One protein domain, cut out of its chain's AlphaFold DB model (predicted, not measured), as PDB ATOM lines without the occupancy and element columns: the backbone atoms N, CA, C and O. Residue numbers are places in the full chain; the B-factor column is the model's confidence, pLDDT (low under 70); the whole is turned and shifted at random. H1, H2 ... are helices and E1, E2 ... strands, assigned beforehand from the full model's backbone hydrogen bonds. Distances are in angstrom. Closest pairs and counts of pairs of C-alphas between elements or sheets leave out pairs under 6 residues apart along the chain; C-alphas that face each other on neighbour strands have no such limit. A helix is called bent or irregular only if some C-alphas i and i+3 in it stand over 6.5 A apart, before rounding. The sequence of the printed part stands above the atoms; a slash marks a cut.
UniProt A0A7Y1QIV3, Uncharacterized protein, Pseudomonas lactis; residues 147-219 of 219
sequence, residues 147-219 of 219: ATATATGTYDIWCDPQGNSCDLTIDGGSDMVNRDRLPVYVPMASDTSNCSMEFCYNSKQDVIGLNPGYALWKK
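This is residues 147 to 219 of the 219 residues of an uncharacterized protein of Pseudomonas lactis (UniProt A0A7Y1QIV3). With little regular structure, this domain is largely loops, with a three-stranded antiparallel sheet, E1-E2-E3, at one side, short helix H1 over one face of it, and a separate antiparallel hairpin of short strands, E4 and E5. The class is mixed: 29 of 73 printed residues are in named elements, ordered E1 E2 E3 H1 E4 E5. It is compact, radius of gyration of the C-alphas 11.4 A, spanning 28 by 27 by 19 A.

Find C-alpha 157 at (-34.882, 45.811, -28.522), where E1 (157 to 159) begins. E2 (165 to 170) runs 14.6 A, E3 (173 to 178) 16.1 A. Then come irregular H1 (179 to 185; C-alphas 180 and 183 are 7.1 A apart), E4 (199 to 201) and E5 (207 to 210), which ends at C-alpha 210 at (-27.512, 52.887, -30.750).

E1, E2, E3 form a meander, successive antiparallel neighbours: N 158 to O 167, 2.9 A; N 168 to O 175, 2.8 A. H1 is on this sheet, height 8.3 A, only just over E3 with 3 C-alphas; 1 of 3 O i to N i+4 and 3 of 4 O i to N i+3 pairs are within hydrogen-bond range. In hairpin E4 and E5, N 200 and O 209 are 2.9 A apart.

The printed part has no cut; the link H1 to E4 is long. Low pLDDT, under 70, covers residues 147 to 153, 172 and 213 to 219.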
ATOM      1  N   ALA A 147     -37.562  54.805 -27.703       64.25
ATOM      2  CA  ALA A 147     -38.003  53.545 -27.177       64.25
ATOM      3  C   ALA A 147     -38.210  53.704 -25.681       64.25
ATOM      4  O   ALA A 147     -37.428  54.390 -25.009       64.25
ATOM      5  N   THR A 148     -39.277  53.118 -25.159       66.81
ATOM      6  CA  THR A 148     -39.530  53.184 -23.730       66.81
ATOM      7  C   THR A 148     -38.384  52.461 -23.038       66.81
ATOM      8  O   THR A 148     -38.267  51.241 -23.118       66.81
ATOM      9  N   ALA A 149     -37.495  53.233 -22.416       59.53
ATOM     10  CA  ALA A 149     -36.414  52.648 -21.657       59.53
ATOM     11  C   ALA A 149     -37.011  51.901 -20.461       59.53
ATOM     12  O   ALA A 149     -37.990  52.348 -19.854       59.53
ATOM     13  N   THR A 150     -36.403  50.783 -20.094       61.59
ATOM     14  CA  THR A 150     -36.688  50.106 -18.834       61.59
ATOM     15  C   THR A 150     -36.420  51.057 -17.661       61.59
ATOM     16  O   THR A 150     -35.765  52.095 -17.799       61.59
ATOM     17  N   ALA A 151     -36.852  50.678 -16.455       60.06
ATOM     18  CA  ALA A 151     -36.598  51.458 -15.239       60.06
ATOM     19  C   ALA A 151     -35.101  51.748 -14.977       60.06
ATOM     20  O   ALA A 151     -34.776  52.637 -14.193       60.06
ATOM     21  N   THR A 152     -34.187  51.019 -15.628       61.53
ATOM     22  CA  THR A 152     -32.733  51.195 -15.522       61.53
ATOM     23  C   THR A 152     -32.107  51.965 -16.689       61.53
ATOM     24  O   THR A 152     -30.883  52.050 -16.759       61.53
ATOM     25  N   GLY A 153     -32.907  52.527 -17.601       65.44
ATOM     26  CA  GLY A 153     -32.404  53.288 -18.748       65.44
ATOM     27  C   GLY A 153     -31.864  52.423 -19.894       65.44
ATOM     28  O   GLY A 153     -31.102  52.927 -20.715       65.44
ATOM     29  N   THR A 154     -32.224  51.137 -19.939       78.69
ATOM     30  CA  THR A 154     -31.882  50.212 -21.037       78.69
ATOM     31  C   THR A 154     -33.055  50.087 -22.005       78.69
ATOM     32  O   THR A 154     -34.159  50.509 -21.679       78.69
ATOM     33  N   TYR A 155     -32.848  49.512 -23.184       80.62
ATOM     34  CA  TYR A 155     -33.888  49.349 -24.195       80.62
ATOM     35  C   TYR A 155     -34.147  47.873 -24.482       80.62
ATOM     36  O   TYR A 155     -33.225  47.137 -24.832       80.62
ATOM     37  N   ASP A 156     -35.409  47.459 -24.390       82.31
ATOM     38  CA  ASP A 156     -35.841  46.130 -24.823       82.31
ATOM     39  C   ASP A 156     -36.027  46.156 -26.344       82.31
ATOM     40  O   ASP A 156     -37.081  46.548 -26.855       82.31
ATOM     41  N   ILE A 157     -34.947  45.820 -27.057       85.50
ATOM     42  CA  ILE A 157     -34.882  45.811 -28.522       85.50
ATOM     43  C   ILE A 157     -34.456  44.434 -29.002       85.50
ATOM     44  O   ILE A 157     -33.423  43.910 -28.579       85.50
ATOM     45  N   TRP A 158     -35.198  43.883 -29.954       85.75
ATOM     46  CA  TRP A 158     -34.804  42.670 -30.653       85.75
ATOM     47  C   TRP A 158     -34.898  42.873 -32.160       85.75
ATOM     48  O   TRP A 158     -35.981  43.062 -32.692       85.75
ATOM     49  N   CYS A 159     -33.771  42.819 -32.867       85.44
ATOM     50  CA  CYS A 159     -33.758  42.893 -34.326       85.44
ATOM     51  C   CYS A 159     -33.585  41.513 -34.948       85.44
ATOM     52  O   CYS A 159     -32.694  40.759 -34.549       85.44
ATOM     53  N   ASP A 160     -34.375  41.222 -35.980       81.62
ATOM     54  CA  ASP A 160     -34.244  39.993 -36.754       81.62
ATOM     55  C   ASP A 160     -32.834  39.936 -37.383       81.62
ATOM     56  O   ASP A 160     -32.457  40.830 -38.141       81.62
ATOM     57  N   PRO A 161     -32.008  38.910 -37.111       74.94
ATOM     58  CA  PRO A 161     -30.660  38.796 -37.678       74.94
ATOM     59  C   PRO A 161     -30.626  38.564 -39.206       74.94
ATOM     60  O   PRO A 161     -29.561  38.651 -39.835       74.94
ATOM     61  N   GLN A 162     -31.756  38.216 -39.821       77.06
ATOM     62  CA  GLN A 162     -31.897  37.992 -41.264       77.06
ATOM     63  C   GLN A 162     -32.797  39.023 -41.952       77.06
ATOM     64  O   GLN A 162     -32.686  39.192 -43.165       77.06
ATOM     65  N   GLY A 163     -33.646  39.710 -41.191       76.19
ATOM     66  CA  GLY A 163     -34.587  40.710 -41.682       76.19
ATOM     67  C   GLY A 163     -34.131  42.156 -41.493       76.19
ATOM     68  O   GLY A 163     -33.053  42.455 -40.979       76.19
ATOM     69  N   ASN A 164     -34.997  43.078 -41.914       80.50
ATOM     70  CA  ASN A 164     -34.835  44.514 -41.687       80.50
ATOM     71  C   ASN A 164     -35.712  45.014 -40.529       80.50
ATOM     72  O   ASN A 164     -35.860  46.215 -40.385       80.50
ATOM     73  N   SER A 165     -36.322  44.132 -39.738       83.94
ATOM     74  CA  SER A 165     -37.258  44.498 -38.674       83.94
ATOM     75  C   SER A 165     -36.633  44.385 -37.287       83.94
ATOM     76  O   SER A 165     -35.790  43.526 -37.019       83.94
ATOM     77  N   CYS A 166     -37.092  45.253 -36.397       86.06
ATOM     78  CA  CYS A 166     -36.791  45.266 -34.980       86.06
ATOM     79  C   CYS A 166     -38.080  45.396 -34.181       86.06
ATOM     80  O   CYS A 166     -38.920  46.230 -34.498       86.06
ATOM     81  N   ASP A 167     -38.216  44.571 -33.156       87.00
ATOM     82  CA  ASP A 167     -39.209  44.708 -32.105       87.00
ATOM     83  C   ASP A 167     -38.668  45.663 -31.037       87.00
ATOM     84  O   ASP A 167     -37.514  45.545 -30.607       87.00
ATOM     85  N   LEU A 168     -39.483  46.640 -30.666       86.75
ATOM     86  CA  LEU A 168     -39.163  47.722 -29.755       86.75
ATOM     87  C   LEU A 168     -40.372  48.009 -28.874       86.75
ATOM     88  O   LEU A 168     -41.484  48.138 -29.376       86.75
ATOM     89  N   THR A 169     -40.159  48.221 -27.577       80.12
ATOM     90  CA  THR A 169     -41.247  48.721 -26.727       80.12
ATOM     91  C   THR A 169     -41.462  50.224 -26.947       80.12
ATOM     92  O   THR A 169     -40.589  51.035 -26.623       80.12
ATOM     93  N   ILE A 170     -42.627  50.608 -27.476       75.31
ATOM     94  CA  ILE A 170     -43.085  51.996 -27.635       75.31
ATOM     95  C   ILE A 170     -44.478  52.125 -26.999       75.31
ATOM     96  O   ILE A 170     -45.344  51.286 -27.212       75.31
ATOM     97  N   ASP A 171     -44.707  53.172 -26.200       71.88
ATOM     98  CA  ASP A 171     -46.001  53.421 -25.526       71.88
ATOM     99  C   ASP A 171     -46.486  52.221 -24.679       71.88
ATOM    100  O   ASP A 171     -47.676  51.927 -24.591       71.88
ATOM    101  N   GLY A 172     -45.543  51.477 -24.082       69.88
ATOM    102  CA  GLY A 172     -45.832  50.281 -23.280       69.88
ATOM    103  C   GLY A 172     -46.250  49.037 -24.076       69.88
ATOM    104  O   GLY A 172     -46.604  48.030 -23.462       69.88
ATOM    105  N   GLY A 173     -46.203  49.078 -25.413       73.44
ATOM    106  CA  GLY A 173     -46.471  47.945 -26.299       73.44
ATOM    107  C   GLY A 173     -45.246  47.537 -27.122       73.44
ATOM    108  O   GLY A 173     -44.412  48.371 -27.451       73.44
ATOM    109  N   SER A 174     -45.151  46.249 -27.466       80.06
ATOM    110  CA  SER A 174     -44.180  45.755 -28.455       80.06
ATOM    111  C   SER A 174     -44.596  46.211 -29.852       80.06
ATOM    112  O   SER A 174     -45.740  45.978 -30.274       80.06
ATOM    113  N   ASP A 175     -43.680  46.855 -30.561       84.31
ATOM    114  CA  ASP A 175     -43.891  47.442 -31.873       84.31
ATOM    115  C   ASP A 175     -42.762  47.095 -32.833       84.31
ATOM    116  O   ASP A 175     -41.580  47.147 -32.506       84.31
ATOM    117  N   MET A 176     -43.149  46.774 -34.064       84.56
ATOM    118  CA  MET A 176     -42.207  46.443 -35.117       84.56
ATOM    119  C   MET A 176     -41.837  47.703 -35.902       84.56
ATOM    120  O   MET A 176     -42.703  48.429 -36.402       84.56
ATOM    121  N   VAL A 177     -40.539  47.951 -36.018       83.50
ATOM    122  CA  VAL A 177     -39.952  49.062 -36.766       83.50
ATOM    123  C   VAL A 177     -38.849  48.539 -37.672       83.50
ATOM    124  O   VAL A 177     -38.119  47.617 -37.314       83.50
ATOM    125  N   ASN A 178     -38.693  49.121 -38.850       81.81
ATOM    126  CA  ASN A 178     -37.561  48.812 -39.705       81.81
ATOM    127  C   ASN A 178     -36.255  49.327 -39.072       81.81
ATOM    128  O   ASN A 178     -36.235  50.365 -38.404       81.81
ATOM    129  N   ARG A 179     -35.147  48.613 -39.302       79.75
ATOM    130  CA  ARG A 179     -33.812  48.943 -38.784       79.75
ATOM    131  C   ARG A 179     -33.417  50.365 -39.162       79.75
ATOM    132  O   ARG A 179     -32.969  51.102 -38.298       79.75
ATOM    133  N   ASP A 180     -33.636  50.775 -40.408       73.50
ATOM    134  CA  ASP A 180     -33.335  52.127 -40.912       73.50
ATOM    135  C   ASP A 180     -34.048  53.243 -40.155       73.50
ATOM    136  O   ASP A 180     -33.568  54.377 -40.127       73.50
ATOM    137  N   ARG A 181     -35.143  52.910 -39.475       75.19
ATOM    138  CA  ARG A 181     -35.872  53.828 -38.614       75.19
ATOM    139  C   ARG A 181     -35.446  53.781 -37.153       75.19
ATOM    140  O   ARG A 181     -35.886  54.644 -36.403       75.19
ATOM    141  N   LEU A 182     -34.579  52.862 -36.722       77.19
ATOM    142  CA  LEU A 182     -34.082  52.835 -35.341       77.19
ATOM    143  C   LEU A 182     -33.516  54.182 -34.868       77.19
ATOM    144  O   LEU A 182     -33.835  54.546 -33.743       77.19
ATOM    145  N   PRO A 183     -32.760  54.966 -35.667       74.94
ATOM    146  CA  PRO A 183     -32.278  56.284 -35.236       74.94
ATOM    147  C   PRO A 183     -33.387  57.295 -34.946       74.94
ATOM    148  O   PRO A 183     -33.154  58.269 -34.236       74.94
ATOM    149  N   VAL A 184     -34.590  57.064 -35.481       72.06
ATOM    150  CA  VAL A 184     -35.777  57.828 -35.102       72.06
ATOM    151  C   VAL A 184     -36.139  57.500 -33.664       72.06
ATOM    152  O   VAL A 184     -36.367  58.431 -32.911       72.06
ATOM    153  N   TYR A 185     -36.161  56.210 -33.305       72.56
ATOM    154  CA  TYR A 185     -36.709  55.684 -32.054       72.56
ATOM    155  C   TYR A 185     -35.693  55.380 -30.957       72.56
ATOM    156  O   TYR A 185     -36.108  55.073 -29.858       72.56
ATOM    157  N   VAL A 186     -34.388  55.360 -31.174       76.00
ATOM    158  CA  VAL A 186     -33.425  54.911 -30.156       76.00
ATOM    159  C   VAL A 186     -32.278  55.906 -30.141       76.00
ATOM    160  O   VAL A 186     -31.715  56.200 -31.198       76.00
ATOM    161  N   PRO A 187     -31.906  56.470 -28.980       75.12
ATOM    162  CA  PRO A 187     -30.806  57.416 -28.961       75.12
ATOM    163  C   PRO A 187     -29.485  56.737 -29.252       75.12
ATOM    164  O   PRO A 187     -29.283  55.578 -28.900       75.12
ATOM    165  N   MET A 188     -28.539  57.520 -29.756       77.50
ATOM    166  CA  MET A 188     -27.132  57.146 -29.693       77.50
ATOM    167  C   MET A 188     -26.704  57.001 -28.229       77.50
ATOM    168  O   MET A 188     -27.035  57.845 -27.389       77.50
ATOM    169  N   ALA A 189     -25.983  55.927 -27.923       77.25
ATOM    170  CA  ALA A 189     -25.420  55.701 -26.604       77.25
ATOM    171  C   ALA A 189     -24.348  56.754 -26.295       77.25
ATOM    172  O   ALA A 189     -23.524  57.098 -27.145       77.25
ATOM    173  N   SER A 190     -24.351  57.260 -25.063       74.44
ATOM    174  CA  SER A 190     -23.307  58.157 -24.559       74.44
ATOM    175  C   SER A 190     -22.034  57.408 -24.155       74.44
ATOM    176  O   SER A 190     -20.941  57.957 -24.280       74.44
ATOM    177  N   ASP A 191     -22.166  56.163 -23.691       77.44
ATOM    178  CA  ASP A 191     -21.052  55.262 -23.406       77.44
ATOM    179  C   ASP A 191     -20.782  54.367 -24.620       77.44
ATOM    180  O   ASP A 191     -21.624  53.561 -25.021       77.44
ATOM    181  N   THR A 192     -19.596  54.529 -25.207       79.88
ATOM    182  CA  THR A 192     -19.163  53.812 -26.411       79.88
ATOM    183  C   THR A 192     -18.149  52.704 -26.133       79.88
ATOM    184  O   THR A 192     -17.585  52.133 -27.067       79.88
ATOM    185  N   SER A 193     -17.899  52.387 -24.859       81.12
ATOM    186  CA  SER A 193     -16.868  51.425 -24.451       81.12
ATOM    187  C   SER A 193     -17.140  49.991 -24.920       81.12
ATOM    188  O   SER A 193     -16.196  49.224 -25.113       81.12
ATOM    189  N   ASN A 194     -18.409  49.633 -25.138       86.00
ATOM    190  CA  ASN A 194     -18.830  48.306 -25.578       86.00
ATOM    191  C   ASN A 194     -19.957  48.395 -26.619       86.00
ATOM    192  O   ASN A 194     -21.136  48.213 -26.310       86.00
ATOM    193  N   CYS A 195     -19.586  48.684 -27.865       83.62
ATOM    194  CA  CYS A 195     -20.517  48.754 -28.988       83.62
ATOM    195  C   CYS A 195     -20.224  47.676 -30.022       83.62
ATOM    196  O   CYS A 195     -19.072  47.425 -30.377       83.62
ATOM    197  N   SER A 196     -21.284  47.067 -30.541       81.19
ATOM    198  CA  SER A 196     -21.210  46.070 -31.600       81.19
ATOM    199  C   SER A 196     -22.377  46.252 -32.557       81.19
ATOM    200  O   SER A 196     -23.534  46.293 -32.139       81.19
ATOM    201  N   MET A 197     -22.055  46.346 -33.850       76.75
ATOM    202  CA  MET A 197     -23.019  46.583 -34.927       76.75
ATOM    203  C   MET A 197     -23.900  47.810 -34.624       76.75
ATOM    204  O   MET A 197     -23.366  48.910 -34.470       76.75
ATOM    205  N   GLU A 198     -25.218  47.632 -34.530       78.69
ATOM    206  CA  GLU A 198     -26.203  48.689 -34.323       78.69
ATOM    207  C   GLU A 198     -26.275  49.237 -32.892       78.69
ATOM    208  O   GLU A 198     -26.766  50.349 -32.715       78.69
ATOM    209  N   PHE A 199     -25.793  48.510 -31.878       86.62
ATOM    210  CA  PHE A 199     -26.084  48.813 -30.471       86.62
ATOM    211  C   PHE A 199     -24.831  48.922 -29.599       86.62
ATOM    212  O   PHE A 199     -23.793  48.318 -29.877       86.62
ATOM    213  N   CYS A 200     -24.953  49.671 -28.505       85.06
ATOM    214  CA  CYS A 200     -24.019  49.631 -27.384       85.06
ATOM    215  C   CYS A 200     -24.663  48.953 -26.181       85.06
ATOM    216  O   CYS A 200     -25.881  49.028 -25.991       85.06
ATOM    217  N   TYR A 201     -23.829  48.316 -25.363       85.62
ATOM    218  CA  TYR A 201     -24.260  47.460 -24.268       85.62
ATOM    219  C   TYR A 201     -23.569  47.832 -22.956       85.62
ATOM    220  O   TYR A 201     -22.381  48.151 -22.938       85.62
ATOM    221  N   ASN A 202     -24.288  47.728 -21.839       84.06
ATOM    222  CA  ASN A 202     -23.683  47.843 -20.507       84.06
ATOM    223  C   ASN A 202     -22.918  46.555 -20.112       84.06
ATOM    224  O   ASN A 202     -22.859  45.572 -20.854       84.06
ATOM    225  N   SER A 203     -22.361  46.521 -18.898       83.75
ATOM    226  CA  SER A 203     -21.654  45.346 -18.356       83.75
ATOM    227  C   SER A 203     -22.529  44.100 -18.160       83.75
ATOM    228  O   SER A 203     -21.995  43.001 -18.014       83.75
ATOM    229  N   LYS A 204     -23.856  44.252 -18.172       85.81
ATOM    230  CA  LYS A 204     -24.844  43.169 -18.093       85.81
ATOM    231  C   LYS A 204     -25.332  42.689 -19.464       85.81
ATOM    232  O   LYS A 204     -26.125  41.760 -19.501       85.81
ATOM    233  N   GLN A 205     -24.811  43.256 -20.558       83.31
ATOM    234  CA  GLN A 205     -25.239  43.000 -21.942       83.31
ATOM    235  C   GLN A 205     -26.628  43.561 -22.297       83.31
ATOM    236  O   GLN A 205     -27.217  43.140 -23.290       83.31
ATOM    237  N   ASP A 206     -27.139  44.539 -21.546       83.25
ATOM    238  CA  ASP A 206     -28.378  45.232 -21.918       83.25
ATOM    239  C   ASP A 206     -28.086  46.349 -22.926       83.25
ATOM    240  O   ASP A 206     -27.083  47.058 -22.781       83.25
ATOM    241  N   VAL A 207     -28.979  46.560 -23.899       84.62
ATOM    242  CA  VAL A 207     -28.867  47.660 -24.872       84.62
ATOM    243  C   VAL A 207     -29.044  48.998 -24.156       84.62
ATOM    244  O   VAL A 207     -30.075  49.249 -23.536       84.62
ATOM    245  N   ILE A 208     -28.055  49.882 -24.265       83.62
ATOM    246  CA  ILE A 208     -28.073  51.235 -23.671       83.62
ATOM    247  C   ILE A 208     -28.250  52.350 -24.708       83.62
ATOM    248  O   ILE A 208     -28.310  53.528 -24.361       83.62
ATOM    249  N   GLY A 209     -28.334  51.987 -25.985       81.69
ATOM    250  CA  GLY A 209     -28.560  52.903 -27.095       81.69
ATOM    251  C   GLY A 209     -27.975  52.367 -28.397       81.69
ATOM    252  O   GLY A 209     -27.376  51.289 -28.439       81.69
ATOM    253  N   LEU A 210     -28.140  53.140 -29.465       82.12
ATOM    254  CA  LEU A 210     -27.512  52.887 -30.750       82.12
ATOM    255  C   LEU A 210     -26.020  53.183 -30.690       82.12
ATOM    256  O   LEU A 210     -25.569  54.128 -30.041       82.12
ATOM    257  N   ASN A 211     -25.257  52.391 -31.423       79.62
ATOM    258  CA  ASN A 211     -23.861  52.672 -31.687       79.62
ATOM    259  C   ASN A 211     -23.726  54.034 -32.390       79.62
ATOM    260  O   ASN A 211     -24.364  54.224 -33.413       79.62
ATOM    261  N   PRO A 212     -22.895  54.987 -31.936       72.06
ATOM    262  CA  PRO A 212     -22.697  56.242 -32.671       72.06
ATOM    263  C   PRO A 212     -22.145  56.056 -34.090       72.06
ATOM    264  O   PRO A 212     -22.338  56.915 -34.946       72.06
ATOM    265  N   GLY A 213     -21.488  54.922 -34.355       66.19
ATOM    266  CA  GLY A 213     -21.121  54.476 -35.699       66.19
ATOM    267  C   GLY A 213     -22.249  53.763 -36.452       66.19
ATOM    268  O   GLY A 213     -21.949  53.054 -37.412       66.19
ATOM    269  N   TYR A 214     -23.507  53.888 -36.004       65.31
ATOM    270  CA  TYR A 214     -24.671  53.203 -36.560       65.31
ATOM    271  C   TYR A 214     -24.690  53.343 -38.080       65.31
ATOM    272  O   TYR A 214     -24.775  54.440 -38.634       65.31
ATOM    273  N   ALA A 215     -24.632  52.202 -38.748       60.41
ATOM    274  CA  ALA A 215     -24.793  52.085 -40.178       60.41
ATOM    275  C   ALA A 215     -25.728  50.912 -40.431       60.41
ATOM    276  O   ALA A 215     -25.624  49.874 -39.776       60.41
ATOM    277  N   LEU A 216     -26.627  51.074 -41.397       58.19
ATOM    278  CA  LEU A 216     -27.493  49.987 -41.817       58.19
ATOM    279  C   LEU A 216     -26.635  48.844 -42.341       58.19
ATOM    280  O   LEU A 216     -25.998  48.970 -43.389       58.19
ATOM    281  N   TRP A 217     -26.625  47.734 -41.607       48.03
ATOM    282  CA  TRP A 217     -26.041  46.488 -42.070       48.03
ATOM    283  C   TRP A 217     -26.871  45.989 -43.258       48.03
ATOM    284  O   TRP A 217     -27.868  45.287 -43.104       48.03
ATOM    285  N   LYS A 218     -26.491  46.400 -44.472       45.94
ATOM    286  CA  LYS A 218     -26.980  45.780 -45.701       45.94
ATOM    287  C   LYS A 218     -26.186  44.492 -45.897       45.94
ATOM    288  O   LYS A 218     -24.982  44.554 -46.140       45.94
ATOM    289  N   LYS A 219     -26.853  43.351 -45.724       39.56
ATOM    290  CA  LYS A 219     -26.367  42.084 -46.278       39.56
ATOM    291  C   LYS A 219     -26.347  42.153 -47.800       39.56
ATOM    292  O   LYS A 219     -27.261  42.795 -48.365       39.56
TER     293      LYS A 219